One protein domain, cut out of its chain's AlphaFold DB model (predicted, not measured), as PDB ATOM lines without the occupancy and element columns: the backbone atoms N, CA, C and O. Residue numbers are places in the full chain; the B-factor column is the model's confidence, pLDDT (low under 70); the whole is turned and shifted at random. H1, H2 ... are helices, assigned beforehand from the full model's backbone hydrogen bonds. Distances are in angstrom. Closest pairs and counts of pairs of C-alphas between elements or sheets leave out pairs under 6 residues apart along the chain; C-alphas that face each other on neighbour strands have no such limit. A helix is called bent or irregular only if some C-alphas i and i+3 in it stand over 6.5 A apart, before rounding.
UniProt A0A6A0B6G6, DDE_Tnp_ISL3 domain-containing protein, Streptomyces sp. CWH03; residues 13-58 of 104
ATOM      1  N   PRO A  13     102.457 157.931 148.404       96.06
ATOM      2  CA  PRO A  13     101.261 157.776 147.572       96.06
ATOM      3  C   PRO A  13     100.329 156.654 148.044       96.06
ATOM      4  O   PRO A  13      99.112 156.801 147.982       96.06
ATOM      5  N   THR A  14     100.880 155.549 148.556       95.88
ATOM      6  CA  THR A  14     100.091 154.428 149.091       95.88
ATOM      7  C   THR A  14      99.317 154.843 150.342       95.88
ATOM      8  O   THR A  14      98.132 154.526 150.467       95.88
ATOM      9  N   ILE A  15      99.972 155.580 151.244       95.44
ATOM     10  CA  ILE A  15      99.367 156.099 152.477       95.44
ATOM     11  C   ILE A  15      98.261 157.110 152.137       95.44
ATOM     12  O   ILE A  15      97.128 156.963 152.600       95.44
ATOM     13  N   SER A  16      98.550 158.073 151.256       95.50
ATOM     14  CA  SER A  16      97.577 159.068 150.785       95.50
ATOM     15  C   SER A  16      96.357 158.413 150.124       95.50
ATOM     16  O   SER A  16      95.214 158.715 150.470       95.50
ATOM     17  N   ALA A  17      96.573 157.424 149.251       97.31
ATOM     18  CA  ALA A  17      95.491 156.679 148.614       97.31
ATOM     19  C   ALA A  17      94.652 155.864 149.615       97.31
ATOM     20  O   ALA A  17      93.456 155.659 149.403       97.31
ATOM     21  N   ALA A  18      95.247 155.354 150.698       96.69
ATOM     22  CA  ALA A  18      94.505 154.679 151.762       96.69
ATOM     23  C   ALA A  18      93.624 155.663 152.550       96.69
ATOM     24  O   ALA A  18      92.433 155.396 152.722       96.69
ATOM     25  N   ARG A  19      94.173 156.820 152.944       97.00
ATOM     26  CA  ARG A  19      93.415 157.894 153.608       97.00
ATOM     27  C   ARG A  19      92.255 158.376 152.748       97.00
ATOM     28  O   ARG A  19      91.131 158.462 153.229       97.00
ATOM     29  N   HIS A  20      92.502 158.618 151.462       97.56
ATOM     30  CA  HIS A  20      91.461 159.055 150.536       97.56
ATOM     31  C   HIS A  20      90.318 158.038 150.438       97.56
ATOM     32  O   HIS A  20      89.159 158.416 150.559       97.56
ATOM     33  N   ARG A  21      90.627 156.740 150.288       98.31
ATOM     34  CA  ARG A  21      89.606 155.676 150.260       98.31
ATOM     35  C   ARG A  21      88.780 155.625 151.547       98.31
ATOM     36  O   ARG A  21      87.572 155.430 151.479       98.31
ATOM     37  N   PHE A  22      89.420 155.814 152.699       97.56
ATOM     38  CA  PHE A  22      88.736 155.890 153.989       97.56
ATOM     39  C   PHE A  22      87.761 157.077 154.054       97.56
ATOM     40  O   PHE A  22      86.594 156.889 154.389       97.56
ATOM     41  N   LEU A  23      88.206 158.278 153.673       97.50
ATOM     42  CA  LEU A  23      87.359 159.476 153.680       97.50
ATOM     43  C   LEU A  23      86.227 159.398 152.650       97.50
ATOM     44  O   LEU A  23      85.100 159.773 152.962       97.50
ATOM     45  N   ALA A  24      86.495 158.863 151.456       98.25
ATOM     46  CA  ALA A  24      85.478 158.635 150.431       98.25
ATOM     47  C   ALA A  24      84.389 157.674 150.933       98.25
ATOM     48  O   ALA A  24      83.205 157.975 150.826       98.25
ATOM     49  N   HIS A  25      84.783 156.578 151.589       97.94
ATOM     50  CA  HIS A  25      83.829 155.646 152.187       97.94
ATOM     51  C   HIS A  25      82.948 156.309 153.256       97.94
ATOM     52  O   HIS A  25      81.755 156.022 153.341       97.94
ATOM     53  N   ILE A  26      83.514 157.207 154.068       98.00
ATOM     54  CA  ILE A  26      82.741 157.969 155.058       98.00
ATOM     55  C   ILE A  26      81.795 158.957 154.374       98.00
ATOM     56  O   ILE A  26      80.652 159.079 154.810       98.00
ATOM     57  N   ALA A  27      82.224 159.614 153.294       97.00
ATOM     58  CA  ALA A  27      81.376 160.513 152.516       97.00
ATOM     59  C   ALA A  27      80.156 159.781 151.926       97.00
ATOM     60  O   ALA A  27      79.035 160.274 152.050       97.00
ATOM     61  N   ASP A  28      80.343 158.565 151.400       98.12
ATOM     62  CA  ASP A  28      79.248 157.710 150.914       98.12
ATOM     63  C   ASP A  28      78.235 157.359 152.025       98.12
ATOM     64  O   ASP A  28      77.054 157.123 151.771       98.12
ATOM     65  N   HIS A  29      78.685 157.363 153.284       96.94
ATOM     66  CA  HIS A  29      77.891 157.035 154.469       96.94
ATOM     67  C   HIS A  29      77.651 158.247 155.379       96.94
ATOM     68  O   HIS A  29      77.397 158.077 156.571       96.94
ATOM     69  N   ALA A  30      77.673 159.470 154.837       94.38
ATOM     70  CA  ALA A  30      77.565 160.706 155.622       94.38
ATOM     71  C   ALA A  30      76.248 160.846 156.414       94.38
ATOM     72  O   ALA A  30      76.150 161.650 157.334       94.38
ATOM     73  N   HIS A  31      75.230 160.042 156.099       96.50
ATOM     74  CA  HIS A  31      73.993 159.958 156.879       96.50
ATOM     75  C   HIS A  31      74.185 159.287 158.256       96.50
ATOM     76  O   HIS A  31      73.311 159.388 159.117       96.50
ATOM     77  N   LEU A  32      75.310 158.600 158.482       97.19
ATOM     78  CA  LEU A  32      75.662 158.003 159.763       97.19
ATOM     79  C   LEU A  32      76.552 158.977 160.558       97.19
ATOM     80  O   LEU A  32      77.681 159.253 160.149       97.19
ATOM     81  N   PRO A  33      76.121 159.448 161.742       95.69
ATOM     82  CA  PRO A  33      76.891 160.431 162.506       95.69
ATOM     83  C   PRO A  33      78.188 159.851 163.089       95.69
ATOM     84  O   PRO A  33      79.193 160.541 163.206       95.69
ATOM     85  N   LYS A  34      78.202 158.560 163.438       96.88
ATOM     86  CA  LYS A  34      79.358 157.924 164.087       96.88
ATOM     87  C   LYS A  34      80.593 157.811 163.169       96.88
ATOM     88  O   LYS A  34      81.684 158.124 163.641       96.88
ATOM     89  N   PRO A  35      80.472 157.397 161.892       96.62
ATOM     90  CA  PRO A  35      81.565 157.488 160.922       96.62
ATOM     91  C   PRO A  35      82.095 158.907 160.712       96.62
ATOM     92  O   PRO A  35      83.303 159.071 160.601       96.62
ATOM     93  N   LEU A  36      81.232 159.929 160.726       97.50
ATOM     94  CA  LEU A  36      81.675 161.323 160.619       97.50
ATOM     95  C   LEU A  36      82.567 161.722 161.801       97.50
ATOM     96  O   LEU A  36      83.690 162.166 161.589       97.50
ATOM     97  N   THR A  37      82.138 161.454 163.040       97.81
ATOM     98  CA  THR A  37      82.967 161.714 164.232       97.81
ATOM     99  C   THR A  37      84.275 160.915 164.214       97.81
ATOM    100  O   THR A  37      85.314 161.394 164.673       97.81
ATOM    101  N   LEU A  38      84.252 159.692 163.672       97.12
ATOM    102  CA  LEU A  38      85.465 158.896 163.476       97.12
ATOM    103  C   LEU A  38      86.418 159.560 162.472       97.12
ATOM    104  O   LEU A  38      87.612 159.610 162.752       97.12
ATOM    105  N   ALA A  39      85.915 160.073 161.345       97.62
ATOM    106  CA  ALA A  39      86.710 160.829 160.377       97.62
ATOM    107  C   ALA A  39      87.322 162.078 161.012       97.62
ATOM    108  O   ALA A  39      88.527 162.264 160.914       97.62
ATOM    109  N   GLU A  40      86.525 162.888 161.711       97.69
ATOM    110  CA  GLU A  40      87.004 164.095 162.399       97.69
ATOM    111  C   GLU A  40      88.133 163.771 163.381       97.69
ATOM    112  O   GLU A  40      89.169 164.433 163.397       97.69
ATOM    113  N   THR A  41      87.964 162.700 164.160       98.06
ATOM    114  CA  THR A  41      88.995 162.236 165.093       98.06
ATOM    115  C   THR A  41      90.231 161.738 164.339       98.06
ATOM    116  O   THR A  41      91.352 162.086 164.696       98.06
ATOM    117  N   ALA A  42      90.066 160.935 163.288       96.94
ATOM    118  CA  ALA A  42      91.194 160.421 162.512       96.94
ATOM    119  C   ALA A  42      91.998 161.550 161.849       96.94
ATOM    120  O   ALA A  42      93.225 161.516 161.867       96.94
ATOM    121  N   GLU A  43      91.317 162.564 161.321       97.12
ATOM    122  CA  GLU A  43      91.926 163.754 160.729       97.12
ATOM    123  C   GLU A  43      92.665 164.589 161.783       97.12
ATOM    124  O   GLU A  43      93.808 164.983 161.559       97.12
ATOM    125  N   GLN A  44      92.065 164.785 162.963       98.06
ATOM    126  CA  GLN A  44      92.705 165.481 164.083       98.06
ATOM    127  C   GLN A  44      94.011 164.804 164.530       98.06
ATOM    128  O   GLN A  44      94.949 165.484 164.941       98.06
ATOM    129  N   TRP A  45      94.070 163.473 164.470       97.00
ATOM    130  CA  TRP A  45      95.211 162.675 164.927       97.00
ATOM    131  C   TRP A  45      96.078 162.138 163.782       97.00
ATOM    132  O   TRP A  45      96.903 161.247 164.010       97.00
ATOM    133  N   TRP A  46      95.917 162.669 162.565       96.31
ATOM    134  CA  TRP A  46      96.534 162.104 161.367       96.31
ATOM    135  C   TRP A  46      98.057 161.974 161.484       96.31
ATOM    136  O   TRP A  46      98.589 160.907 161.191       96.31
ATOM    137  N   ASP A  47      98.746 162.992 162.003       94.06
ATOM    138  CA  ASP A  47     100.206 162.971 162.172       94.06
ATOM    139  C   ASP A  47     100.675 161.769 163.017       94.06
ATOM    140  O   ASP A  47     101.666 161.101 162.706       94.06
ATOM    141  N   GLY A  48      99.921 161.428 164.067       93.00
ATOM    142  CA  GLY A  48     100.192 160.256 164.899       93.00
ATOM    143  C   GLY A  48      99.888 158.934 164.188       93.00
ATOM    144  O   GLY A  48     100.622 157.961 164.354       93.00
ATOM    145  N   ILE A  49      98.835 158.898 163.369       94.19
ATOM    146  CA  ILE A  49      98.456 157.718 162.578       94.19
ATOM    147  C   ILE A  49      99.488 157.448 161.476       94.19
ATOM    148  O   ILE A  49      99.891 156.301 161.295       94.19
ATOM    149  N   GLU A  50      99.950 158.483 160.771       94.88
ATOM    150  CA  GLU A  50     100.943 158.395 159.694       94.88
ATOM    151  C   GLU A  50     102.344 158.036 160.206       94.88
ATOM    152  O   GLU A  50     103.135 157.421 159.484       94.88
ATOM    153  N   THR A  51     102.641 158.324 161.475       93.75
ATOM    154  CA  THR A  51     103.914 157.957 162.109       93.75
ATOM    155  C   THR A  51     104.180 156.448 162.031       93.75
ATOM    156  O   THR A  51     105.300 156.040 161.723       93.75
ATOM    157  N   TYR A  52     103.172 155.594 162.244       91.44
ATOM    158  CA  TYR A  52     103.358 154.138 162.197       91.44
ATOM    159  C   TYR A  52     103.790 153.607 160.815       91.44
ATOM    160  O   TYR A  52     104.837 152.966 160.739       91.44
ATOM    161  N   PRO A  53     103.060 153.856 159.710       91.75
ATOM    162  CA  PRO A  53     103.450 153.361 158.392       91.75
ATOM    163  C   PRO A  53     104.753 153.981 157.863       91.75
ATOM    164  O   PRO A  53     105.417 153.351 157.045       91.75
ATOM    165  N   THR A  54     105.139 155.179 158.317       92.38
ATOM    166  CA  THR A  54     106.365 155.858 157.854       92.38
ATOM    167  C   THR A  54     107.613 155.471 158.648       92.38
ATOM    168  O   THR A  54     108.682 155.307 158.064       92.38
ATOM    169  N   THR A  55     107.495 155.310 159.968       90.88
ATOM    170  CA  THR A  55     108.646 155.107 160.870       90.88
ATOM    171  C   THR A  55     108.653 153.749 161.571       90.88
ATOM    172  O   THR A  55     109.667 153.356 162.145       90.88
ATOM    173  N   GLY A  56     107.527 153.032 161.575       90.19
ATOM    174  CA  GLY A  56     107.328 151.813 162.362       90.19
ATOM    175  C   GLY A  56     107.114 152.052 163.863       90.19
ATOM    176  O   GLY A  56     106.878 151.095 164.603       90.19
ATOM    177  N   ILE A  57     107.165 153.302 164.336       90.75
ATOM    178  CA  ILE A  57     106.913 153.640 165.740       90.75
ATOM    179  C   ILE A  57     105.433 153.391 166.051       90.75
ATOM    180  O   ILE A  57     104.541 153.870 165.357       90.75
ATOM    181  N   SER A  58     105.172 152.624 167.110       88.00
ATOM    182  CA  SER A  58     103.834 152.179 167.500       88.00
ATOM    183  C   SER A  58     103.580 152.408 168.988       88.00
ATOM    184  O   SER A  58     104.477 152.238 169.815       88.00
TER     185      SER A  58
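What this domain is: This is residues 13 to 58 of the 104 residues of the protein "DDE_Tnp_ISL3 domain-containing protein" of Streptomyces sp. CWH03 (UniProt A0A6A0B6G6). A helical hairpin is drawn out into an elongated, narrow loop: the longest helix, H1, makes one side, and H2 with H3 after it folds back along the other. H1 and H2 meet near the turn between them, from which residues 28 to 33 stick out, and at the other end of the loop H3, set at an angle to H2, comes near the beginning of H1. The printed part has 46 residues with three named helices, in the order H1, H2, H3, and no named strand; the class is all helix. The whole is only just loose, close to compact, with a radius of gyration of the C-alphas of 11.6 A, and it spans 35 by 19 by 12 A.

Where its parts are: H1, residues 13 to 28, is 22.3 A long from first to last C-alpha; it begins at C-alpha 13 at (101.261, 157.776, 147.572) and ends at C-alpha 28 at (79.248, 157.710, 150.914). H2, residues 33 to 44, measures 16.7 A. H3, residues 46 to 55, measures 14.0 A and ends at C-alpha 55 at (108.646, 155.107, 160.870). H3 is neither bent nor irregular, but only just: C-alphas 49 and 52 are 6.1 A apart.

How they stand to each other: H1 and H2 form a helical hairpin, running opposite ways at a shallow tilt of 27 degrees. They touch through residues 23 to 26 of H1 and residues 35 to 39 of H2 alone; their closest C-alphas, those of Ile 26 and Pro 35, are 6.0 A apart. H1 and H3 are close but not clearly touching, their closest C-alphas being those of Ile 15 and Pro 53 at 7.7 A. These two run opposite ways at a shallow tilt of 34.8 degrees, only just short of steep. H2 and H3 are also close but not clearly touching, with the closest C-alphas, those of Ala 42 and Ile 49, 7.7 A apart. They run the same way at a steep tilt of 62 degrees. Each O i to N i+4 pair inside H1 and H2 is within hydrogen-bond range; in H3 it is 4 of 6.

The domain as a whole: The two C-alphas farthest apart are those of His 31 and Thr 55, at 35.2 A, while the first and last printed C-alphas, those of Pro 13 and Ser 58, are 20.9 A apart. The printed part has no cut. Both links are tight: H1 to H2 has 4 residues between the helices and H2 to H3 has 1. The mean pLDDT of the printed part is 95.8, and no printed residue is under 70.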